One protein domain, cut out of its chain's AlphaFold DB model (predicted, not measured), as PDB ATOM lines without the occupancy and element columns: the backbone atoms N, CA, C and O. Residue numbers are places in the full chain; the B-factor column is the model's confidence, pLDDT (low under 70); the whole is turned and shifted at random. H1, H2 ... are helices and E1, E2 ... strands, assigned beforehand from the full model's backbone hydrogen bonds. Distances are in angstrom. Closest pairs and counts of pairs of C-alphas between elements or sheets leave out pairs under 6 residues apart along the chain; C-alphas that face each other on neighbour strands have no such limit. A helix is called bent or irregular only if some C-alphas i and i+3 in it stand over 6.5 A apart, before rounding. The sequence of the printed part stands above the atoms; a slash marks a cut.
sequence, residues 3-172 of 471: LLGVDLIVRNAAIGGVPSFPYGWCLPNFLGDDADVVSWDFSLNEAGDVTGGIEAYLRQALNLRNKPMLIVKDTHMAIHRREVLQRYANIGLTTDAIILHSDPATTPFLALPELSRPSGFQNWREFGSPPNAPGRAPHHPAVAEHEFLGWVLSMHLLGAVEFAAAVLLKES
ATOM      1  N   LEU A   3      40.483 -34.618  21.956       47.69
ATOM      2  CA  LEU A   3      40.897 -36.027  22.111       47.69
ATOM      3  C   LEU A   3      40.621 -36.623  23.508       47.69
ATOM      4  O   LEU A   3      40.577 -37.837  23.635       47.69
ATOM      5  N   LEU A   4      40.428 -35.785  24.531       63.09
ATOM      6  CA  LEU A   4      40.042 -36.189  25.891       63.09
ATOM      7  C   LEU A   4      38.549 -35.935  26.163       63.09
ATOM      8  O   LEU A   4      38.108 -36.069  27.296       63.09
ATOM      9  N   GLY A   5      37.780 -35.503  25.154       68.25
ATOM     10  CA  GLY A   5      36.384 -35.094  25.335       68.25
ATOM     11  C   GLY A   5      36.192 -33.847  26.210       68.25
ATOM     12  O   GLY A   5      35.075 -33.589  26.639       68.25
ATOM     13  N   VAL A   6      37.255 -33.079  26.478       73.12
ATOM     14  CA  VAL A   6      37.197 -31.859  27.300       73.12
ATOM     15  C   VAL A   6      36.858 -30.667  26.413       73.12
ATOM     16  O   VAL A   6      37.609 -30.359  25.477       73.12
ATOM     17  N   ASP A   7      35.747 -30.001  26.724       80.94
ATOM     18  CA  ASP A   7      35.381 -28.708  26.153       80.94
ATOM     19  C   ASP A   7      35.919 -27.586  27.049       80.94
ATOM     20  O   ASP A   7      35.649 -27.564  28.249       80.94
ATOM     21  N   LEU A   8      36.733 -26.692  26.484       83.69
ATOM     22  CA  LEU A   8      37.343 -25.595  27.234       83.69
ATOM     23  C   LEU A   8      36.575 -24.307  26.958       83.69
ATOM     24  O   LEU A   8      36.642 -23.760  25.857       83.69
ATOM     25  N   ILE A   9      35.948 -23.772  28.001       88.31
ATOM     26  CA  ILE A   9      35.319 -22.455  27.976       88.31
ATOM     27  C   ILE A   9      36.229 -21.480  28.722       88.31
ATOM     28  O   ILE A   9      36.455 -21.616  29.920       88.31
ATOM     29  N   VAL A  10      36.751 -20.479  28.014       87.94
ATOM     30  CA  VAL A  10      37.583 -19.426  28.613       87.94
ATOM     31  C   VAL A  10      36.762 -18.150  28.740       87.94
ATOM     32  O   VAL A  10      36.315 -17.590  27.740       87.94
ATOM     33  N   ARG A  11      36.597 -17.668  29.975       88.75
ATOM     34  CA  ARG A  11      35.933 -16.397  30.289       88.75
ATOM     35  C   ARG A  11      36.984 -15.428  30.824       88.75
ATOM     36  O   ARG A  11      37.508 -15.618  31.917       88.75
ATOM     37  N   ASN A  12      37.337 -14.418  30.032       86.38
ATOM     38  CA  ASN A  12      38.291 -13.392  30.452       86.38
ATOM     39  C   ASN A  12      37.539 -12.209  31.056       86.38
ATOM     40  O   ASN A  12      36.852 -11.482  30.344       86.38
ATOM     41  N   ALA A  13      37.722 -12.014  32.356       87.44
ATOM     42  CA  ALA A  13      37.155 -10.907  33.100       87.44
ATOM     43  C   ALA A  13      38.280 -10.021  33.676       87.44
ATOM     44  O   ALA A  13      38.311  -9.696  34.858       87.44
ATOM     45  N   ALA A  14      39.281  -9.677  32.868       86.25
ATOM     46  CA  ALA A  14      40.316  -8.730  33.264       86.25
ATOM     47  C   ALA A  14      39.815  -7.292  33.080       86.25
ATOM     48  O   ALA A  14      39.452  -6.894  31.975       86.25
ATOM     49  N   ILE A  15      39.847  -6.492  34.150       87.44
ATOM     50  CA  ILE A  15      39.514  -5.063  34.103       87.44
ATOM     51  C   ILE A  15      40.677  -4.268  34.685       87.44
ATOM     52  O   ILE A  15      41.098  -4.474  35.823       87.44
ATOM     53  N   GLY A  16      41.215  -3.333  33.902       86.56
ATOM     54  CA  GLY A  16      42.388  -2.570  34.316       86.56
ATOM     55  C   GLY A  16      42.129  -1.751  35.581       86.56
ATOM     56  O   GLY A  16      41.153  -1.014  35.664       86.56
ATOM     57  N   GLY A  17      43.022  -1.810  36.566       86.56
ATOM     58  CA  GLY A  17      43.002  -0.888  37.705       86.56
ATOM     59  C   GLY A  17      41.871  -1.087  38.721       86.56
ATOM     60  O   GLY A  17      41.578  -0.143  39.438       86.56
ATOM     61  N   VAL A  18      41.193  -2.238  38.783       90.06
ATOM     62  CA  VAL A  18      40.175  -2.529  39.820       90.06
ATOM     63  C   VAL A  18      40.797  -3.219  41.043       90.06
ATOM     64  O   VAL A  18      41.758  -3.969  40.874       90.06
ATOM     65  N   PRO A  19      40.321  -2.969  42.270       90.75
ATOM     66  CA  PRO A  19      40.727  -3.752  43.437       90.75
ATOM     67  C   PRO A  19      39.912  -5.066  43.512       90.75
ATOM     68  O   PRO A  19      38.941  -5.218  42.764       90.75
ATOM     69  N   SER A  20      40.294  -6.041  44.354       90.38
ATOM     70  CA  SER A  20      39.590  -7.342  44.373       90.38
ATOM     71  C   SER A  20      38.153  -7.264  44.878       90.38
ATOM     72  O   SER A  20      37.341  -8.089  44.484       90.38
ATOM     73  N   PHE A  21      37.784  -6.275  45.685       91.62
ATOM     74  CA  PHE A  21      36.408  -6.003  46.091       91.62
ATOM     75  C   PHE A  21      35.905  -4.715  45.426       91.62
ATOM     76  O   PHE A  21      36.594  -3.699  45.473       91.62
ATOM     77  N   PRO A  22      34.690  -4.688  44.851       91.50
ATOM     78  CA  PRO A  22      33.658  -5.732  44.882       91.50
ATOM     79  C   PRO A  22      33.832  -6.812  43.806       91.50
ATOM     80  O   PRO A  22      33.063  -7.764  43.754       91.50
ATOM     81  N   TYR A  23      34.824  -6.666  42.930       87.94
ATOM     82  CA  TYR A  23      34.917  -7.423  41.687       87.94
ATOM     83  C   TYR A  23      34.935  -8.950  41.878       87.94
ATOM     84  O   TYR A  23      34.093  -9.672  41.354       87.94
ATOM     85  N   GLY A  24      35.844  -9.430  42.719       85.75
ATOM     86  CA  GLY A  24      36.000 -10.819  43.141       85.75
ATOM     87  C   GLY A  24      34.929 -11.336  44.103       85.75
ATOM     88  O   GLY A  24      35.030 -12.465  44.564       85.75
ATOM     89  N   TRP A  25      33.911 -10.533  44.419       88.94
ATOM     90  CA  TRP A  25      32.694 -10.976  45.111       88.94
ATOM     91  C   TRP A  25      31.532 -11.153  44.144       88.94
ATOM     92  O   TRP A  25      30.563 -11.834  44.457       88.94
ATOM     93  N   CYS A  26      31.659 -10.586  42.950       90.38
ATOM     94  CA  CYS A  26      30.720 -10.744  41.859       90.38
ATOM     95  C   CYS A  26      31.243 -11.768  40.840       90.38
ATOM     96  O   CYS A  26      30.934 -11.675  39.655       90.38
ATOM     97  N   LEU A  27      32.044 -12.752  41.286       90.56
ATOM     98  CA  LEU A  27      32.582 -13.814  40.423       90.56
ATOM     99  C   LEU A  27      31.508 -14.480  39.567       90.56
ATOM    100  O   LEU A  27      31.766 -14.628  38.376       90.56
ATOM    101  N   PRO A  28      30.309 -14.813  40.087       91.19
ATOM    102  CA  PRO A  28      29.276 -15.404  39.248       91.19
ATOM    103  C   PRO A  28      28.890 -14.498  38.068       91.19
ATOM    104  O   PRO A  28      28.805 -14.974  36.938       91.19
ATOM    105  N   ASN A  29      28.769 -13.181  38.283       91.75
ATOM    106  CA  ASN A  29      28.439 -12.217  37.227       91.75
ATOM    107  C   ASN A  29      29.467 -12.216  36.088       91.75
ATOM    108  O   ASN A  29      29.101 -11.999  34.936       91.75
ATOM    109  N   PHE A  30      30.744 -12.439  36.400       90.88
ATOM    110  CA  PHE A  30      31.853 -12.340  35.450       90.88
ATOM    111  C   PHE A  30      32.244 -13.684  34.835       90.88
ATOM    112  O   PHE A  30      32.507 -13.780  33.637       90.88
ATOM    113  N   LEU A  31      32.286 -14.719  35.667       90.00
ATOM    114  CA  LEU A  31      32.882 -16.015  35.370       90.00
ATOM    115  C   LEU A  31      31.857 -17.147  35.325       90.00
ATOM    116  O   LEU A  31      32.246 -18.235  34.924       90.00
ATOM    117  N   GLY A  32      30.595 -16.914  35.694       90.12
ATOM    118  CA  GLY A  32      29.596 -17.966  35.901       90.12
ATOM    119  C   GLY A  32      29.699 -18.615  37.287       90.12
ATOM    120  O   GLY A  32      30.736 -18.550  37.950       90.12
ATOM    121  N   ASP A  33      28.605 -19.221  37.754       89.62
ATOM    122  CA  ASP A  33      28.586 -20.007  38.999       89.62
ATOM    123  C   ASP A  33      29.210 -21.407  38.825       89.62
ATOM    124  O   ASP A  33      29.519 -22.081  39.808       89.62
ATOM    125  N   ASP A  34      29.427 -21.804  37.571       91.38
ATOM    126  CA  ASP A  34      29.935 -23.077  37.061       91.38
ATOM    127  C   ASP A  34      31.449 -23.076  36.784       91.38
ATOM    128  O   ASP A  34      31.953 -23.985  36.132       91.38
ATOM    129  N   ALA A  35      32.191 -22.057  37.223       91.88
ATOM    130  CA  ALA A  35      33.630 -22.003  36.989       91.88
ATOM    131  C   ALA A  35      34.363 -23.152  37.710       91.88
ATOM    132  O   ALA A  35      34.242 -23.293  38.926       91.88
ATOM    133  N   ASP A  36      35.168 -23.922  36.968       91.25
ATOM    134  CA  ASP A  36      36.023 -25.000  37.506       91.25
ATOM    135  C   ASP A  36      37.425 -24.513  37.898       91.25
ATOM    136  O   ASP A  36      38.102 -25.104  38.740       91.25
ATOM    137  N   VAL A  37      37.869 -23.408  37.295       91.69
ATOM    138  CA  VAL A  37      39.149 -22.755  37.581       91.69
ATOM    139  C   VAL A  37      38.941 -21.248  37.581       91.69
ATOM    140  O   VAL A  37      38.346 -20.696  36.656       91.69
ATOM    141  N   VAL A  38      39.462 -20.566  38.598       93.44
ATOM    142  CA  VAL A  38      39.466 -19.102  38.678       93.44
ATOM    143  C   VAL A  38      40.878 -18.601  38.937       93.44
ATOM    144  O   VAL A  38      41.665 -19.245  39.631       93.44
ATOM    145  N   SER A  39      41.210 -17.435  38.384       92.56
ATOM    146  CA  SER A  39      42.503 -16.798  38.623       92.56
ATOM    147  C   SER A  39      42.361 -15.532  39.456       92.56
ATOM    148  O   SER A  39      41.424 -14.759  39.266       92.56
ATOM    149  N   TRP A  40      43.308 -15.322  40.367       92.94
ATOM    150  CA  TRP A  40      43.494 -14.078  41.100       92.94
ATOM    151  C   TRP A  40      44.768 -13.384  40.595       92.94
ATOM    152  O   TRP A  40      45.860 -13.940  40.711       92.94
ATOM    153  N   ASP A  41      44.627 -12.175  40.044       91.00
ATOM    154  CA  ASP A  41      45.731 -11.328  39.552       91.00
ATOM    155  C   ASP A  41      45.499  -9.868  39.978       91.00
ATOM    156  O   ASP A  41      45.262  -8.980  39.160       91.00
ATOM    157  N   PHE A  42      45.502  -9.622  41.293       90.50
ATOM    158  CA  PHE A  42      45.358  -8.272  41.863       90.50
ATOM    159  C   PHE A  42      46.640  -7.783  42.535       90.50
ATOM    160  O   PHE A  42      46.638  -6.734  43.174       90.50
ATOM    161  N   SER A  43      47.752  -8.501  42.380       87.44
ATOM    162  CA  SER A  43      49.034  -8.189  43.027       87.44
ATOM    163  C   SER A  43      49.573  -6.795  42.684       87.44
ATOM    164  O   SER A  43      50.197  -6.150  43.523       87.44
ATOM    165  N   LEU A  44      49.281  -6.290  41.480       84.75
ATOM    166  CA  LEU A  44      49.626  -4.926  41.055       84.75
ATOM    167  C   LEU A  44      48.676  -3.851  41.606       84.75
ATOM    168  O   LEU A  44      49.015  -2.667  41.619       84.75
ATOM    169  N   ASN A  45      47.480  -4.248  42.031       85.69
ATOM    170  CA  ASN A  45      46.409  -3.353  42.460       85.69
ATOM    171  C   ASN A  45      46.315  -3.279  43.986       85.69
ATOM    172  O   ASN A  45      45.915  -2.251  44.533       85.69
ATOM    173  N   GLU A  46      46.716  -4.348  44.666       85.25
ATOM    174  CA  GLU A  46      46.726  -4.478  46.113       85.25
ATOM    175  C   GLU A  46      48.152  -4.452  46.639       85.25
ATOM    176  O   GLU A  46      48.947  -5.361  46.398       85.25
ATOM    177  N   ALA A  47      48.462  -3.407  47.401       74.50
ATOM    178  CA  ALA A  47      49.805  -3.153  47.891       74.50
ATOM    179  C   ALA A  47      50.368  -4.314  48.733       74.50
ATOM    180  O   ALA A  47      49.758  -4.745  49.712       74.50
ATOM    181  N   GLY A  48      51.593  -4.726  48.395       75.75
ATOM    182  CA  GLY A  48      52.466  -5.537  49.244       75.75
ATOM    183  C   GLY A  48      51.978  -6.961  49.504       75.75
ATOM    184  O   GLY A  48      51.271  -7.552  48.701       75.75
ATOM    185  N   ASP A  49      52.378  -7.512  50.648       82.88
ATOM    186  CA  ASP A  49      52.090  -8.884  51.090       82.88
ATOM    187  C   ASP A  49      50.854  -8.950  52.012       82.88
ATOM    188  O   ASP A  49      50.808  -9.625  53.040       82.88
ATOM    189  N   VAL A  50      49.856  -8.130  51.690       84.31
ATOM    190  CA  VAL A  50      48.653  -7.946  52.500       84.31
ATOM    191  C   VAL A  50      47.635  -9.042  52.175       84.31
ATOM    192  O   VAL A  50      47.275  -9.227  51.015       84.31
ATOM    193  N   THR A  51      47.151  -9.767  53.188       88.06
ATOM    194  CA  THR A  51      46.451 -11.052  52.989       88.06
ATOM    195  C   THR A  51      44.926 -10.984  52.885       88.06
ATOM    196  O   THR A  51      44.299 -11.980  52.533       88.06
ATOM    197  N   GLY A  52      44.299  -9.849  53.192       87.00
ATOM    198  CA  GLY A  52      42.848  -9.800  53.404       87.00
ATOM    199  C   GLY A  52      42.048  -9.921  52.127       87.00
ATOM    200  O   GLY A  52      41.073 -10.666  52.099       87.00
ATOM    201  N   GLY A  53      42.504  -9.251  51.065       88.62
ATOM    202  CA  GLY A  53      41.890  -9.352  49.742       88.62
ATOM    203  C   GLY A  53      41.938 -10.783  49.205       88.62
ATOM    204  O   GLY A  53      40.902 -11.327  48.834       88.62
ATOM    205  N   ILE A  54      43.110 -11.433  49.247       91.50
ATOM    206  CA  ILE A  54      43.263 -12.816  48.768       91.50
ATOM    207  C   ILE A  54      42.488 -13.828  49.618       91.50
ATOM    208  O   ILE A  54      41.840 -14.707  49.057       91.50
ATOM    209  N   GLU A  55      42.504 -13.714  50.952       92.00
ATOM    210  CA  GLU A  55      41.754 -14.640  51.808       92.00
ATOM    211  C   GLU A  55      40.254 -14.522  51.545       92.00
ATOM    212  O   GLU A  55      39.553 -15.523  51.409       92.00
ATOM    213  N   ALA A  56      39.752 -13.297  51.474       91.12
ATOM    214  CA  ALA A  56      38.338 -13.075  51.287       91.12
ATOM    215  C   ALA A  56      37.877 -13.494  49.878       91.12
ATOM    216  O   ALA A  56      36.862 -14.178  49.759       91.12
ATOM    217  N   TYR A  57      38.677 -13.227  48.838       93.25
ATOM    218  CA  TYR A  57      38.463 -13.773  47.495       93.25
ATOM    219  C   TYR A  57      38.426 -15.306  47.498       93.25
ATOM    220  O   TYR A  57      37.517 -15.906  46.932       93.25
ATOM    221  N   LEU A  58      39.391 -15.952  48.162       93.25
ATOM    222  CA  LEU A  58      39.454 -17.408  48.269       93.25
ATOM    223  C   LEU A  58      38.184 -17.973  48.915       93.25
ATOM    224  O   LEU A  58      37.601 -18.925  48.404       93.25
ATOM    225  N   ARG A  59      37.723 -17.370  50.015       92.19
ATOM    226  CA  ARG A  59      36.492 -17.793  50.698       92.19
ATOM    227  C   ARG A  59      35.259 -17.641  49.803       92.19
ATOM    228  O   ARG A  59      34.388 -18.505  49.853       92.19
ATOM    229  N   GLN A  60      35.194 -16.597  48.971       91.12
ATOM    230  CA  GLN A  60      34.124 -16.442  47.975       91.12
ATOM    231  C   GLN A  60      34.212 -17.480  46.858       91.12
ATOM    232  O   GLN A  60      33.201 -18.081  46.506       91.12
ATOM    233  N   ALA A  61      35.410 -17.746  46.332       92.31
ATOM    234  CA  ALA A  61      35.616 -18.771  45.315       92.31
ATOM    235  C   ALA A  61      35.180 -20.156  45.824       92.31
ATOM    236  O   ALA A  61      34.473 -20.877  45.128       92.31
ATOM    237  N   LEU A  62      35.493 -20.489  47.080       91.19
ATOM    238  CA  LEU A  62      35.052 -21.728  47.734       91.19
ATOM    239  C   LEU A  62      33.532 -21.817  47.960       91.19
ATOM    240  O   LEU A  62      33.031 -22.894  48.290       91.19
ATOM    241  N   ASN A  63      32.803 -20.710  47.796       89.12
ATOM    242  CA  ASN A  63      31.344 -20.663  47.867       89.12
ATOM    243  C   ASN A  63      30.669 -20.840  46.493       89.12
ATOM    244  O   ASN A  63      29.448 -20.981  46.430       89.12
ATOM    245  N   LEU A  64      31.435 -20.844  45.395       89.12
ATOM    246  CA  LEU A  64      30.912 -21.168  44.066       89.12
ATOM    247  C   LEU A  64      30.519 -22.644  43.981       89.12
ATOM    248  O   LEU A  64      31.059 -23.494  44.694       89.12
ATOM    249  N   ARG A  65      29.596 -22.960  43.067       89.06
ATOM    250  CA  ARG A  65      28.994 -24.292  42.942       89.06
ATOM    251  C   ARG A  65      30.037 -25.390  42.742       89.06
ATOM    252  O   ARG A  65      29.964 -26.416  43.415       89.06
ATOM    253  N   ASN A  66      30.999 -25.157  41.850       89.94
ATOM    254  CA  ASN A  66      32.034 -26.136  41.511       89.94
ATOM    255  C   ASN A  66      33.288 -26.021  42.391       89.94
ATOM    256  O   ASN A  66      34.188 -26.839  42.243       89.94
ATOM    257  N   LYS A  67      33.343 -25.046  43.318       89.62
ATOM    258  CA  LYS A  67      34.502 -24.783  44.192       89.62
ATOM    259  C   LYS A  67      35.827 -24.780  43.405       89.62
ATOM    260  O   LYS A  67      36.668 -25.652  43.624       89.62
ATOM    261  N   PRO A  68      35.994 -23.833  42.468       91.56
ATOM    262  CA  PRO A  68      37.059 -23.870  41.481       91.56
ATOM    263  C   PRO A  68      38.456 -23.972  42.083       91.56
ATOM    264  O   PRO A  68      38.753 -23.389  43.131       91.56
ATOM    265  N   MET A  69      39.350 -24.606  41.327       91.62
ATOM    266  CA  MET A  69      40.788 -24.494  41.543       91.62
ATOM    267  C   MET A  69      41.214 -23.025  41.420       91.62
ATOM    268  O   MET A  69      40.778 -22.312  40.512       91.62
ATOM    269  N   LEU A  70      42.091 -22.572  42.314       93.00
ATOM    270  CA  LEU A  70      42.568 -21.193  42.335       93.00
ATOM    271  C   LEU A  70      43.983 -21.088  41.753       93.00
ATOM    272  O   LEU A  70      44.912 -21.705  42.268       93.00
ATOM    273  N   ILE A  71      44.158 -20.252  40.727       93.44
ATOM    274  CA  ILE A  71      45.473 -19.869  40.191       93.44
ATOM    275  C   ILE A  71      45.786 -18.436  40.618       93.44
ATOM    276  O   ILE A  71      45.167 -17.482  40.148       93.44
ATOM    277  N   VAL A  72      46.773 -18.261  41.484       92.81
ATOM    278  CA  VAL A  72      47.176 -16.960  42.021       92.81
ATOM    279  C   VAL A  72      48.448 -16.507  41.328       92.81
ATOM    280  O   VAL A  72      49.512 -17.086  41.540       92.81
ATOM    281  N   LYS A  73      48.357 -15.458  40.512       90.56
ATOM    282  CA  LYS A  73      49.530 -14.820  39.918       90.56
ATOM    283  C   LYS A  73      49.914 -13.612  40.770       90.56
ATOM    284  O   LYS A  73      49.231 -12.586  40.802       90.56
ATOM    285  N   ASP A  74      51.009 -13.766  41.503       88.50
ATOM    286  CA  ASP A  74      51.474 -12.812  42.509       88.50
ATOM    287  C   ASP A  74      52.986 -12.592  42.395       88.50
ATOM    288  O   ASP A  74      53.693 -13.265  41.644       88.50
ATOM    289  N   THR A  75      53.494 -11.632  43.154       84.12
ATOM    290  CA  THR A  75      54.928 -11.408  43.292       84.12
ATOM    291  C   THR A  75      55.541 -12.501  44.167       84.12
ATOM    292  O   THR A  75      54.974 -12.908  45.182       84.12
ATOM    293  N   HIS A  76      56.753 -12.945  43.834       82.69
ATOM    294  CA  HIS A  76      57.473 -13.948  44.632       82.69
ATOM    295  C   HIS A  76      57.797 -13.477  46.070       82.69
ATOM    296  O   HIS A  76      58.128 -14.295  46.933       82.69
ATOM    297  N   MET A  77      57.681 -12.169  46.322       85.06
ATOM    298  CA  MET A  77      57.884 -11.512  47.615       85.06
ATOM    299  C   MET A  77      56.659 -11.574  48.541       85.06
ATOM    300  O   MET A  77      56.790 -11.262  49.722       85.06
ATOM    301  N   ALA A  78      55.485 -11.982  48.046       86.62
ATOM    302  CA  ALA A  78      54.249 -12.040  48.825       86.62
ATOM    303  C   ALA A  78      54.148 -13.322  49.685       86.62
ATOM    304  O   ALA A  78      53.320 -14.199  49.442       86.62
ATOM    305  N   ILE A  79      55.041 -13.480  50.668       89.94
ATOM    306  CA  ILE A  79      55.155 -14.673  51.525       89.94
ATOM    307  C   ILE A  79      53.850 -14.972  52.282       89.94
ATOM    308  O   ILE A  79      53.353 -16.095  52.199       89.94
ATOM    309  N   HIS A  80      53.271 -13.996  52.976       90.81
ATOM    310  CA  HIS A  80      52.085 -14.179  53.814       90.81
ATOM    311  C   HIS A  80      50.841 -14.534  52.989       90.81
ATOM    312  O   HIS A  80      50.010 -15.327  53.436       90.81
ATOM    313  N   ARG A  81      50.703 -14.007  51.765       90.31
ATOM    314  CA  ARG A  81      49.626 -14.439  50.853       90.31
ATOM    315  C   ARG A  81      49.760 -15.917  50.482       90.31
ATOM    316  O   ARG A  81      48.758 -16.634  50.472       90.31
ATOM    317  N   ARG A  82      50.987 -16.405  50.260       90.62
ATOM    318  CA  ARG A  82      51.239 -17.841  50.039       90.62
ATOM    319  C   ARG A  82      50.901 -18.679  51.266       90.62
ATOM    320  O   ARG A  82      50.304 -19.741  51.130       90.62
ATOM    321  N   GLU A  83      51.224 -18.195  52.463       92.19
ATOM    322  CA  GLU A  83      50.890 -18.890  53.710       92.19
ATOM    323  C   GLU A  83      49.379 -19.048  53.914       92.19
ATOM    324  O   GLU A  83      48.942 -20.079  54.426       92.19
ATOM    325  N   VAL A  84      48.567 -18.064  53.502       92.12
ATOM    326  CA  VAL A  84      47.100 -18.192  53.515       92.12
ATOM    327  C   VAL A  84      46.659 -19.361  52.644       92.12
ATOM    328  O   VAL A  84      45.948 -20.240  53.127       92.12
ATOM    329  N   LEU A  85      47.113 -19.408  51.392       92.25
ATOM    330  CA  LEU A  85      46.753 -20.478  50.459       92.25
ATOM    331  C   LEU A  85      47.206 -21.844  50.986       92.25
ATOM    332  O   LEU A  85      46.409 -22.777  51.043       92.25
ATOM    333  N   GLN A  86      48.443 -21.933  51.483       91.56
ATOM    334  CA  GLN A  86      48.973 -23.157  52.079       91.56
ATOM    335  C   GLN A  86      48.149 -23.613  53.289       91.56
ATOM    336  O   GLN A  86      47.921 -24.805  53.461       91.56
ATOM    337  N   ARG A  87      47.670 -22.691  54.134       91.88
ATOM    338  CA  ARG A  87      46.822 -23.042  55.285       91.88
ATOM    339  C   ARG A  87      45.481 -23.621  54.855       91.88
ATOM    340  O   ARG A  87      45.075 -24.620  55.437       91.88
ATOM    341  N   TYR A  88      44.818 -23.033  53.857       92.06
ATOM    342  CA  TYR A  88      43.561 -23.573  53.320       92.06
ATOM    343  C   TYR A  88      43.776 -24.925  52.621       92.06
ATOM    344  O   TYR A  88      42.925 -25.809  52.733       92.06
ATOM    345  N   ALA A  89      44.940 -25.129  51.997       89.81
ATOM    346  CA  ALA A  89      45.310 -26.417  51.424       89.81
ATOM    347  C   ALA A  89      45.573 -27.486  52.489       89.81
ATOM    348  O   ALA A  89      45.034 -28.587  52.412       89.81
ATOM    349  N   ASN A  90      46.313 -27.143  53.546       89.94
ATOM    350  CA  ASN A  90      46.634 -28.058  54.645       89.94
ATOM    351  C   ASN A  90      45.392 -28.577  55.386       89.94
ATOM    352  O   ASN A  90      45.435 -29.667  55.950       89.94
ATOM    353  N   ILE A  91      44.297 -27.811  55.404       88.25
ATOM    354  CA  ILE A  91      43.012 -28.229  55.997       88.25
ATOM    355  C   ILE A  91      42.058 -28.872  54.978       88.25
ATOM    356  O   ILE A  91      40.895 -29.106  55.298       88.25
ATOM    357  N   GLY A  92      42.526 -29.137  53.755       87.25
ATOM    358  CA  GLY A  92      41.767 -29.829  52.715       87.25
ATOM    359  C   GLY A  92      40.643 -29.008  52.079       87.25
ATOM    360  O   GLY A  92      39.759 -29.590  51.459       87.25
ATOM    361  N   LEU A  93      40.640 -27.676  52.228       87.38
ATOM    362  CA  LEU A  93      39.633 -26.818  51.588       87.38
ATOM    363  C   LEU A  93      39.994 -26.429  50.155       87.38
ATOM    364  O   LEU A  93      39.101 -26.189  49.350       87.38
ATOM    365  N   THR A  94      41.285 -26.376  49.840       84.62
ATOM    366  CA  THR A  94      41.794 -26.191  48.478       84.62
ATOM    367  C   THR A  94      42.745 -27.332  48.170       84.62
ATOM    368  O   THR A  94      43.803 -27.411  48.784       84.62
ATOM    369  N   THR A  95      42.408 -28.223  47.250       70.44
ATOM    370  CA  THR A  95      43.295 -29.358  46.954       70.44
ATOM    371  C   THR A  95      44.486 -28.953  46.089       70.44
ATOM    372  O   THR A  95      45.566 -29.497  46.275       70.44
ATOM    373  N   ASP A  96      44.329 -27.936  45.230       75.75
ATOM    374  CA  ASP A  96      45.272 -27.687  44.128       75.75
ATOM    375  C   ASP A  96      45.472 -26.189  43.820       75.75
ATOM    376  O   ASP A  96      45.498 -25.767  42.665       75.75
ATOM    377  N   ALA A  97      45.573 -25.332  44.841       88.81
ATOM    378  CA  ALA A  97      45.863 -23.918  44.595       88.81
ATOM    379  C   ALA A  97      47.276 -23.746  44.001       88.81
ATOM    380  O   ALA A  97      48.267 -24.139  44.616       88.81
ATOM    381  N   ILE A  98      47.375 -23.117  42.828       90.56
ATOM    382  CA  ILE A  98      48.648 -22.872  42.140       90.56
ATOM    383  C   ILE A  98      49.063 -21.427  42.365       90.56
ATOM    384  O   ILE A  98      48.297 -20.503  42.099       90.56
ATOM    385  N   ILE A  99      50.305 -21.225  42.796       90.06
ATOM    386  CA  ILE A  99      50.909 -19.898  42.899       90.06
ATOM    387  C   ILE A  99      51.914 -19.750  41.772       90.06
ATOM    388  O   ILE A  99      52.856 -20.532  41.655       90.06
ATOM    389  N   LEU A 100      51.700 -18.741  40.940       89.44
ATOM    390  CA  LEU A 100      52.444 -18.534  39.717       89.44
ATOM    391  C   LEU A 100      53.269 -17.249  39.811       89.44
ATOM    392  O   LEU A 100      52.727 -16.163  40.010       89.44
ATOM    393  N   HIS A 101      54.583 -17.381  39.631       87.12
ATOM    394  CA  HIS A 101      55.522 -16.265  39.546       87.12
ATOM    395  C   HIS A 101      56.638 -16.572  38.537       87.12
ATOM    396  O   HIS A 101      57.199 -17.671  38.529       87.12
ATOM    397  N   SER A 102      56.991 -15.599  37.700       87.69
ATOM    398  CA  SER A 102      58.032 -15.736  36.673       87.69
ATOM    399  C   SER A 102      59.427 -15.361  37.183       87.69
ATOM    400  O   SER A 102      60.399 -16.016  36.801       87.69
ATOM    401  N   ASP A 103      59.556 -14.352  38.054       87.88
ATOM    402  CA  ASP A 103      60.866 -13.748  38.363       87.88
ATOM    403  C   ASP A 103      61.926 -14.753  38.839       87.88
ATOM    404  O   ASP A 103      63.003 -14.784  38.238       87.88
ATOM    405  N   PRO A 104      61.681 -15.616  39.851       87.50
ATOM    406  CA  PRO A 104      62.737 -16.484  40.376       87.50
ATOM    407  C   PRO A 104      63.254 -17.494  39.346       87.50
ATOM    408  O   PRO A 104      64.432 -17.840  39.356       87.50
ATOM    409  N   ALA A 105      62.379 -17.951  38.445       87.06
ATOM    410  CA  ALA A 105      62.717 -18.938  37.424       87.06
ATOM    411  C   ALA A 105      63.387 -18.310  36.192       87.06
ATOM    412  O   ALA A 105      64.177 -18.963  35.515       87.06
ATOM    413  N   THR A 106      63.085 -17.045  35.897       92.25
ATOM    414  CA  THR A 106      63.561 -16.356  34.688       92.25
ATOM    415  C   THR A 106      64.833 -15.543  34.943       92.25
ATOM    416  O   THR A 106      65.694 -15.466  34.068       92.25
ATOM    417  N   THR A 107      65.008 -14.993  36.152       93.75
ATOM    418  CA  THR A 107      66.113 -14.082  36.511       93.75
ATOM    419  C   THR A 107      67.507 -14.611  36.154       93.75
ATOM    420  O   THR A 107      68.261 -13.853  35.542       93.75
ATOM    421  N   PRO A 108      67.881 -15.876  36.453       95.50
ATOM    422  CA  PRO A 108      69.217 -16.376  36.121       95.50
ATOM    423  C   PRO A 108      69.529 -16.317  34.623       95.50
ATOM    424  O   PRO A 108      70.664 -16.050  34.237       95.50
ATOM    425  N   PHE A 109      68.517 -16.526  33.776       95.31
ATOM    426  CA  PHE A 109      68.663 -16.487  32.324       95.31
ATOM    427  C   PHE A 109      68.612 -15.057  31.791       95.31
ATOM    428  O   PHE A 109      69.417 -14.688  30.942       95.31
ATOM    429  N   LEU A 110      67.707 -14.223  32.312       94.94
ATOM    430  CA  LEU A 110      67.557 -12.833  31.870       94.94
ATOM    431  C   LEU A 110      68.735 -11.939  32.280       94.94
ATOM    432  O   LEU A 110      68.991 -10.930  31.620       94.94
ATOM    433  N   ALA A 111      69.482 -12.329  33.317       96.19
ATOM    434  CA  ALA A 111      70.727 -11.679  33.720       96.19
ATOM    435  C   ALA A 111      71.886 -11.900  32.726       96.19
ATOM    436  O   ALA A 111      72.849 -11.133  32.739       96.19
ATOM    437  N   LEU A 112      71.810 -12.917  31.858       97.06
ATOM    438  CA  LEU A 112      72.820 -13.147  30.824       97.06
ATOM    439  C   LEU A 112      72.687 -12.120  29.683       97.06
ATOM    440  O   LEU A 112      71.571 -11.666  29.386       97.06
ATOM    441  N   PRO A 113      73.794 -11.785  28.990       97.38
ATOM    442  CA  PRO A 113      73.742 -11.031  27.740       97.38
ATOM    443  C   PRO A 113      72.820 -11.708  26.721       97.38
ATOM    444  O   PRO A 113      72.804 -12.932  26.641       97.38
ATOM    445  N   GLU A 114      72.103 -10.919  25.916       95.81
ATOM    446  CA  GLU A 114      71.069 -11.394  24.977       95.81
ATOM    447  C   GLU A 114      71.509 -12.613  24.146       95.81
ATOM    448  O   GLU A 114      70.842 -13.642  24.144       95.81
ATOM    449  N   LEU A 115      72.686 -12.535  23.517       96.94
ATOM    450  CA  LEU A 115      73.231 -13.596  22.659       96.94
ATOM    451  C   LEU A 115      73.643 -14.868  23.420       96.94
ATOM    452  O   LEU A 115      73.852 -15.910  22.805       96.94
ATOM    453  N   SER A 116      73.789 -14.787  24.742       97.25
ATOM    454  CA  SER A 116      74.141 -15.909  25.618       97.25
ATOM    455  C   SER A 116      72.921 -16.542  26.289       97.25
ATOM    456  O   SER A 116      73.062 -17.564  26.959       97.25
ATOM    457  N   ARG A 117      71.727 -15.953  26.139       96.56
ATOM    458  CA  ARG A 117      70.487 -16.530  26.668       96.56
ATOM    459  C   ARG A 117      70.087 -17.756  25.845       96.56
ATOM    460  O   ARG A 117      70.254 -17.732  24.622       96.56
ATOM    461  N   PRO A 118      69.506 -18.802  26.462       95.06
ATOM    462  CA  PRO A 118      68.832 -19.854  25.706       95.06
ATOM    463  C   PRO A 118      67.739 -19.252  24.815       95.06
ATOM    464  O   PRO A 118      67.153 -18.232  25.175       95.06
ATOM    465  N   SER A 119      67.427 -19.891  23.686       92.56
ATOM    466  CA  SER A 119      66.498 -19.353  22.677       92.56
ATOM    467  C   SER A 119      65.138 -18.922  23.244       92.56
ATOM    468  O   SER A 119      64.633 -17.878  22.857       92.56
ATOM    469  N   GLY A 120      64.579 -19.660  24.211       89.50
ATOM    470  CA  GLY A 120      63.311 -19.305  24.869       89.50
ATOM    471  C   GLY A 120      63.363 -18.078  25.796       89.50
ATOM    472  O   GLY A 120      62.320 -17.595  26.219       89.50
ATOM    473  N   PHE A 121      64.556 -17.566  26.118       94.38
ATOM    474  CA  PHE A 121      64.766 -16.361  26.935       94.38
ATOM    475  C   PHE A 121      65.336 -15.183  26.126       94.38
ATOM    476  O   PHE A 121      65.599 -14.111  26.683       94.38
ATOM    477  N   GLN A 122      65.541 -15.372  24.821       95.19
ATOM    478  CA  GLN A 122      65.869 -14.296  23.890       95.19
ATOM    479  C   GLN A 122      64.602 -13.511  23.537       95.19
ATOM    480  O   GLN A 122      63.496 -14.040  23.596       95.19
ATOM    481  N   ASN A 123      64.751 -12.228  23.209       94.81
ATOM    482  CA  ASN A 123      63.662 -11.298  22.915       94.81
ATOM    483  C   ASN A 123      62.565 -11.292  23.995       94.81
ATOM    484  O   ASN A 123      61.398 -11.033  23.714       94.81
ATOM    485  N   TRP A 124      62.932 -11.525  25.262       93.94
ATOM    486  CA  TRP A 124      61.980 -11.704  26.368       93.94
ATOM    487  C   TRP A 124      60.969 -10.559  26.519       93.94
ATOM    488  O   TRP A 124      59.852 -10.755  26.982       93.94
ATOM    489  N   ARG A 125      61.361  -9.339  26.131       92.69
ATOM    490  CA  ARG A 125      60.536  -8.119  26.201       92.69
ATOM    491  C   ARG A 125      59.886  -7.747  24.868       92.69
ATOM    492  O   ARG A 125      59.457  -6.603  24.690       92.69
ATOM    493  N   GLU A 126      59.804  -8.686  23.935       93.56
ATOM    494  CA  GLU A 126      59.053  -8.527  22.700       93.56
ATOM    495  C   GLU A 126      57.550  -8.691  22.957       93.56
ATOM    496  O   GLU A 126      57.062  -9.688  23.490       93.56
ATOM    497  N   PHE A 127      56.794  -7.660  22.588       90.94
ATOM    498  CA  PHE A 127      55.348  -7.628  22.753       90.94
ATOM    499  C   PHE A 127      54.668  -7.895  21.416       90.94
ATOM    500  O   PHE A 127      55.009  -7.263  20.421       90.94
ATOM    501  N   GLY A 128      53.620  -8.718  21.430       86.88
ATOM    502  CA  GLY A 128      52.764  -8.941  20.264       86.88
ATOM    503  C   GLY A 128      51.817  -7.772  19.971       86.88
ATOM    504  O   GLY A 128      51.176  -7.739  18.925       86.88
ATOM    505  N   SER A 129      51.714  -6.797  20.881       85.75
ATOM    506  CA  SER A 129      50.919  -5.589  20.650       85.75
ATOM    507  C   SER A 129      51.682  -4.558  19.798       85.75
ATOM    508  O   SER A 129      52.912  -4.460  19.895       85.75
ATOM    509  N   PRO A 130      50.981  -3.746  18.980       87.06
ATOM    510  CA  PRO A 130      51.626  -2.760  18.117       87.06
ATOM    511  C   PRO A 130      52.523  -1.770  18.884       87.06
ATOM    512  O   PRO A 130      52.284  -1.492  20.066       87.06
ATOM    513  N   PRO A 131      53.542  -1.171  18.236       87.00
ATOM    514  CA  PRO A 131      54.326  -0.091  18.829       87.00
ATOM    515  C   PRO A 131      53.443   1.013  19.423       87.00
ATOM    516  O   PRO A 131      52.455   1.423  18.818       87.00
ATOM    517  N   ASN A 132      53.816   1.500  20.611       85.19
ATOM    518  CA  ASN A 132      53.087   2.514  21.388       85.19
ATOM    519  C   ASN A 132      51.707   2.086  21.929       85.19
ATOM    520  O   ASN A 132      50.976   2.923  22.476       85.19
ATOM    521  N   ALA A 133      51.326   0.809  21.806       85.44
ATOM    522  CA  ALA A 133      50.134   0.297  22.468       85.44
ATOM    523  C   ALA A 133      50.314   0.328  24.003       85.44
ATOM    524  O   ALA A 133      51.386  -0.032  24.497       85.44
ATOM    525  N   PRO A 134      49.277   0.704  24.781       81.19
ATOM    526  CA  PRO A 134      49.339   0.705  26.247       81.19
ATOM    527  C   PRO A 134      49.763  -0.639  26.859       81.19
ATOM    528  O   PRO A 134      50.422  -0.654  27.893       81.19
ATOM    529  N   GLY A 135      49.453  -1.755  26.189       80.69
ATOM    530  CA  GLY A 135      49.836  -3.106  26.614       80.69
ATOM    531  C   GLY A 135      51.344  -3.391  26.613       80.69
ATOM    532  O   GLY A 135      51.745  -4.442  27.090       80.69
ATOM    533  N   ARG A 136      52.192  -2.473  26.121       87.12
ATOM    534  CA  ARG A 136      53.666  -2.590  26.157       87.12
ATOM    535  C   ARG A 136      54.305  -1.996  27.419       87.12
ATOM    536  O   ARG A 136      55.502  -1.704  27.422       87.12
ATOM    537  N   ALA A 137      53.524  -1.731  28.466       84.56
ATOM    538  CA  ALA A 137      54.049  -1.117  29.681       84.56
ATOM    539  C   ALA A 137      55.080  -2.029  30.386       84.56
ATOM    540  O   ALA A 137      54.937  -3.251  30.349       84.56
ATOM    541  N   PRO A 138      56.098  -1.470  31.075       84.12
ATOM    542  CA  PRO A 138      57.152  -2.261  31.714       84.12
ATOM    543  C   PRO A 138      56.645  -3.335  32.685       84.12
ATOM    544  O   PRO A 138      57.211  -4.418  32.742       84.12
ATOM    545  N   HIS A 139      55.554  -3.056  33.394       82.69
ATOM    546  CA  HIS A 139      54.953  -3.964  34.372       82.69
ATOM    547  C   HIS A 139      54.038  -5.036  33.754       82.69
ATOM    548  O   HIS A 139      53.543  -5.892  34.483       82.69
ATOM    549  N   HIS A 140      53.767  -4.988  32.445       86.50
ATOM    550  CA  HIS A 140      53.008  -6.033  31.767       86.50
ATOM    551  C   HIS A 140      53.938  -7.152  31.276       86.50
ATOM    552  O   HIS A 140      55.049  -6.856  30.805       86.50
ATOM    553  N   PRO A 141      53.489  -8.417  31.361       88.62
ATOM    554  CA  PRO A 141      54.201  -9.530  30.761       88.62
ATOM    555  C   PRO A 141      54.196  -9.424  29.233       88.62
ATOM    556  O   PRO A 141      53.223  -8.996  28.609       88.62
ATOM    557  N   ALA A 142      55.328  -9.780  28.636       92.25
ATOM    558  CA  ALA A 142      55.527  -9.845  27.190       92.25
ATOM    559  C   ALA A 142      55.167 -11.246  26.654       92.25
ATOM    560  O   ALA A 142      54.817 -12.130  27.433       92.25
ATOM    561  N   VAL A 143      55.235 -11.470  25.336       91.62
ATOM    562  CA  VAL A 143      54.759 -12.733  24.725       91.62
ATOM    563  C   VAL A 143      55.496 -13.940  25.300       91.62
ATOM    564  O   VAL A 143      54.847 -14.854  25.799       91.62
ATOM    565  N   ALA A 144      56.829 -13.892  25.326       93.12
ATOM    566  CA  ALA A 144      57.653 -14.972  25.865       93.12
ATOM    567  C   ALA A 144      57.352 -15.259  27.347       93.12
ATOM    568  O   ALA A 144      57.348 -16.409  27.776       93.12
ATOM    569  N   GLU A 145      57.035 -14.226  28.133       92.81
ATOM    570  CA  GLU A 145      56.647 -14.407  29.530       92.81
ATOM    571  C   GLU A 145      55.273 -15.078  29.655       92.81
ATOM    572  O   GLU A 145      55.129 -16.020  30.428       92.81
ATOM    573  N   HIS A 146      54.279 -14.667  28.863       90.62
ATOM    574  CA  HIS A 146      52.984 -15.353  28.799       90.62
ATOM    575  C   HIS A 146      53.131 -16.827  28.386       90.62
ATOM    576  O   HIS A 146      52.509 -17.698  28.996       90.62
ATOM    577  N   GLU A 147      53.958 -17.112  27.378       92.50
ATOM    578  CA  GLU A 147      54.244 -18.472  26.910       92.50
ATOM    579  C   GLU A 147      54.938 -19.303  27.986       92.50
ATOM    580  O   GLU A 147      54.531 -20.435  28.241       92.50
ATOM    581  N   PHE A 148      55.927 -18.732  28.674       93.00
ATOM    582  CA  PHE A 148      56.605 -19.383  29.789       93.00
ATOM    583  C   PHE A 148      55.633 -19.721  30.922       93.00
ATOM    584  O   PHE A 148      55.621 -20.850  31.405       93.00
ATOM    585  N   LEU A 149      54.776 -18.778  31.318       91.81
ATOM    586  CA  LEU A 149      53.756 -18.997  32.346       91.81
ATOM    587  C   LEU A 149      52.771 -20.104  31.939       91.81
ATOM    588  O   LEU A 149      52.466 -20.988  32.743       91.81
ATOM    589  N   GLY A 150      52.319 -20.099  30.682       91.06
ATOM    590  CA  GLY A 150      51.472 -21.156  30.128       91.06
ATOM    591  C   GLY A 150      52.172 -22.517  30.088       91.06
ATOM    592  O   GLY A 150      51.560 -23.532  30.424       91.06
ATOM    593  N   TRP A 151      53.458 -22.547  29.738       91.50
ATOM    594  CA  TRP A 151      54.274 -23.758  29.740       91.50
ATOM    595  C   TRP A 151      54.457 -24.312  31.155       91.50
ATOM    596  O   TRP A 151      54.209 -25.495  31.366       91.50
ATOM    597  N   VAL A 152      54.795 -23.473  32.140       91.00
ATOM    598  CA  VAL A 152      54.929 -23.881  33.550       91.00
ATOM    599  C   VAL A 152      53.628 -24.501  34.063       91.00
ATOM    600  O   VAL A 152      53.659 -25.585  34.643       91.00
ATOM    601  N   LEU A 153      52.482 -23.861  33.804       90.06
ATOM    602  CA  LEU A 153      51.171 -24.402  34.177       90.06
ATOM    603  C   LEU A 153      50.869 -25.729  33.466       90.06
ATOM    604  O   LEU A 153      50.393 -26.673  34.090       90.06
ATOM    605  N   SER A 154      51.179 -25.822  32.173       88.94
ATOM    606  CA  SER A 154      50.960 -27.044  31.389       88.94
ATOM    607  C   SER A 154      51.812 -28.203  31.903       88.94
ATOM    608  O   SER A 154      51.310 -29.313  32.056       88.94
ATOM    609  N   MET A 155      53.083 -27.945  32.218       90.50
ATOM    610  CA  MET A 155      53.995 -28.941  32.778       90.50
ATOM    611  C   MET A 155      53.577 -29.380  34.179       90.50
ATOM    612  O   MET A 155      53.668 -30.564  34.489       90.50
ATOM    613  N   HIS A 156      53.076 -28.457  35.006       88.62
ATOM    614  CA  HIS A 156      52.532 -28.783  36.325       88.62
ATOM    615  C   HIS A 156      51.356 -29.769  36.232       88.62
ATOM    616  O   HIS A 156      51.264 -30.697  37.030       88.62
ATOM    617  N   LEU A 157      50.495 -29.609  35.222       87.62
ATOM    618  CA  LEU A 157      49.313 -30.452  35.014       87.62
ATOM    619  C   LEU A 157      49.569 -31.691  34.139       87.62
ATOM    620  O   LEU A 157      48.673 -32.526  34.005       87.62
ATOM    621  N   LEU A 158      50.764 -31.845  33.555       89.62
ATOM    622  CA  LEU A 158      51.055 -32.894  32.571       89.62
ATOM    623  C   LEU A 158      50.758 -34.297  33.114       89.62
ATOM    624  O   LEU A 158      50.023 -35.049  32.479       89.62
ATOM    625  N   GLY A 159      51.247 -34.621  34.313       88.19
ATOM    626  CA  GLY A 159      51.027 -35.938  34.915       88.19
ATOM    627  C   GLY A 159      49.549 -36.235  35.196       88.19
ATOM    628  O   GLY A 159      49.093 -37.358  34.987       88.19
ATOM    629  N   ALA A 160      48.771 -35.226  35.606       84.75
ATOM    630  CA  ALA A 160      47.330 -35.373  35.816       84.75
ATOM    631  C   ALA A 160      46.592 -35.634  34.491       84.75
ATOM    632  O   ALA A 160      45.709 -36.489  34.426       84.75
ATOM    633  N   VAL A 161      46.993 -34.946  33.418       84.94
ATOM    634  CA  VAL A 161      46.445 -35.151  32.070       84.94
ATOM    635  C   VAL A 161      46.807 -36.535  31.525       84.94
ATOM    636  O   VAL A 161      45.940 -37.214  30.976       84.94
ATOM    637  N   GLU A 162      48.052 -36.984  31.697       87.44
ATOM    638  CA  GLU A 162      48.498 -38.327  31.303       87.44
ATOM    639  C   GLU A 162      47.744 -39.422  32.069       87.44
ATOM    640  O   GLU A 162      47.293 -40.402  31.470       87.44
ATOM    641  N   PHE A 163      47.538 -39.234  33.376       85.38
ATOM    642  CA  PHE A 163      46.748 -40.145  34.200       85.38
ATOM    643  C   PHE A 163      45.288 -40.204  33.739       85.38
ATOM    644  O   PHE A 163      44.768 -41.295  33.502       85.38
ATOM    645  N   ALA A 164      44.643 -39.051  33.536       83.12
ATOM    646  CA  ALA A 164      43.273 -38.980  33.033       83.12
ATOM    647  C   ALA A 164      43.136 -39.659  31.660       83.12
ATOM    648  O   ALA A 164      42.213 -40.445  31.443       83.12
ATOM    649  N   ALA A 165      44.087 -39.430  30.749       83.44
ATOM    650  CA  ALA A 165      44.122 -40.095  29.450       83.44
ATOM    651  C   ALA A 165      44.247 -41.623  29.589       83.44
ATOM    652  O   ALA A 165      43.526 -42.367  28.925       83.44
ATOM    653  N   ALA A 166      45.121 -42.107  30.477       84.75
ATOM    654  CA  ALA A 166      45.300 -43.535  30.726       84.75
ATOM    655  C   ALA A 166      44.048 -44.193  31.331       84.75
ATOM    656  O   ALA A 166      43.731 -45.330  30.974       84.75
ATOM    657  N   VAL A 167      43.333 -43.496  32.221       82.00
ATOM    658  CA  VAL A 167      42.044 -43.945  32.774       82.00
ATOM    659  C   VAL A 167      41.000 -44.046  31.662       82.00
ATOM    660  O   VAL A 167      40.435 -45.119  31.471       82.00
ATOM    661  N   LEU A 168      40.829 -43.000  30.847       77.69
ATOM    662  CA  LEU A 168      39.864 -42.991  29.739       77.69
ATOM    663  C   LEU A 168      40.133 -44.090  28.697       77.69
ATOM    664  O   LEU A 168      39.198 -44.707  28.190       77.69
ATOM    665  N   LEU A 169      41.403 -44.389  28.406       78.50
ATOM    666  CA  LEU A 169      41.780 -45.490  27.510       78.50
ATOM    667  C   LEU A 169      41.452 -46.873  28.103       78.50
ATOM    668  O   LEU A 169      41.151 -47.810  27.359       78.50
ATOM    669  N   LYS A 170      41.490 -47.017  29.435       74.81
ATOM    670  CA  LYS A 170      41.132 -48.255  30.150       74.81
ATOM    671  C   LYS A 170      39.620 -48.397  30.377       74.81
ATOM    672  O   LYS A 170      39.118 -49.519  30.402       74.81
ATOM    673  N   GLU A 171      38.883 -47.293  30.482       61.88
ATOM    674  CA  GLU A 171      37.445 -47.231  30.797       61.88
ATOM    675  C   GLU A 171      36.485 -47.607  29.652       61.88
ATOM    676  O   GLU A 171      35.268 -47.487  29.790       61.88
ATOM    677  N   SER A 172      36.973 -48.257  28.589       53.81
ATOM    678  CA  SER A 172      36.119 -49.086  27.713       53.81
ATOM    679  C   SER A 172      35.445 -50.267  28.449       53.81
ATOM    680  O   SER A 172      34.649 -50.998  27.858       53.81
TER     681      SER A 172
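Overview. This is residues 3 to 172 of the 471 residues of the protein "Hypothetical protein" of Odontella aurita (UniProt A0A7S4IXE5). A small wall of three parallel strands, in the order E1, E2, E3, is covered by H3, with H4 side by side with H3 and only grazing the sheet. The long bent helix H6 grazes the sheet with its first arm, H6a, and reaches away from it with its second, H6b, while H5 and the unnamed residues 111 to 142 lie out beyond the sheet. The printed part has 170 residues, with six named helices and three strands in the order H1, H2, E1, H3, E2, H4, E3, H5, H6; it is mostly helix, with under half of the residues in named elements. It is compact, with a radius of gyration of the C-alphas of 17.9 A and spans of 48 by 45 by 32 A.

Arrangement. Pass residues 3 to 19 to reach H1, residues 20 to 23, and then H2, residues 27 to 31; the two meet only through their link. At E1, residues 37 to 40, and E2, residues 69 to 73, find parallel neighbours at 28 degrees, with N 38 and O 69 within hydrogen-bond range at 2.9 A. H3, residues 52 to 61, is on the sheet at a height of 9.9 A, over E2 and only just over E1, with 3 C-alphas there. H1 touches H3, closest at the C-alphas of Ser 20 and Gly 53, 6.2 A. H4, residues 79 to 90, touches H3 with residues 81 to 85 alone, closest at the C-alphas of Glu 55 and Val 84, 6.6 A, at a shallow tilt of 31 degrees, the same way. E3, residues 98 to 100, is parallel to E2 at 17 degrees, with N 100 and O 72 at 2.8 A, within hydrogen-bond range. E1, H3, E2 and E2, H4, E3 are strand-helix-strand units, parallel neighbour strands with a helix between, each with a right-handed crossover. H5, residues 103 to 110, is not on the sheet. By its hydrogen bonds H6, residues 143 to 170, was assigned as one helix, but it is bent: C-alphas 156 and 159 are 7.4 A apart, and its arms H6a, residues 143 to 156, and H6b, residues 159 to 170, stand at a steep tilt of 54 degrees. H6a only grazes the sheet with residues 149 to 156; the closest C-alphas of H6a and E3 are those of Leu 149 and Leu 100, 7.5 A. H6b is apart from H5 and E3, for instance. Every O i to N i+4 pair is within hydrogen-bond range in H2, H3, H4, H6a and H6b, against 2 of 4 in H5; H1 is too short for such a pair.

Along the chain. Find C-alpha 20, where H1 begins, at (39.590, -7.342, 44.373). E2 runs 13.1 A, H3 14.1 A and H4 16.2 A from first to last C-alpha. H5 is irregular, with C-alphas 105 and 108 7.1 A apart. From C-alpha 143 at (54.759, -12.733, 24.725) H6a runs 19.9 A, and H6b runs 16.5 A to C-alpha 170 at (41.132, -48.255, 30.150).

Size, cuts and confidence. The two C-alphas farthest apart are those of Asn 132 and Ser 172, 54.7 A. The printed part has no cut; the links E1 to H3 and H5 to H6 are long, with 11 and 32 residues. The mean pLDDT of the printed part is 88.0, and residues 3 to 5 and 171 to 172 are under 70.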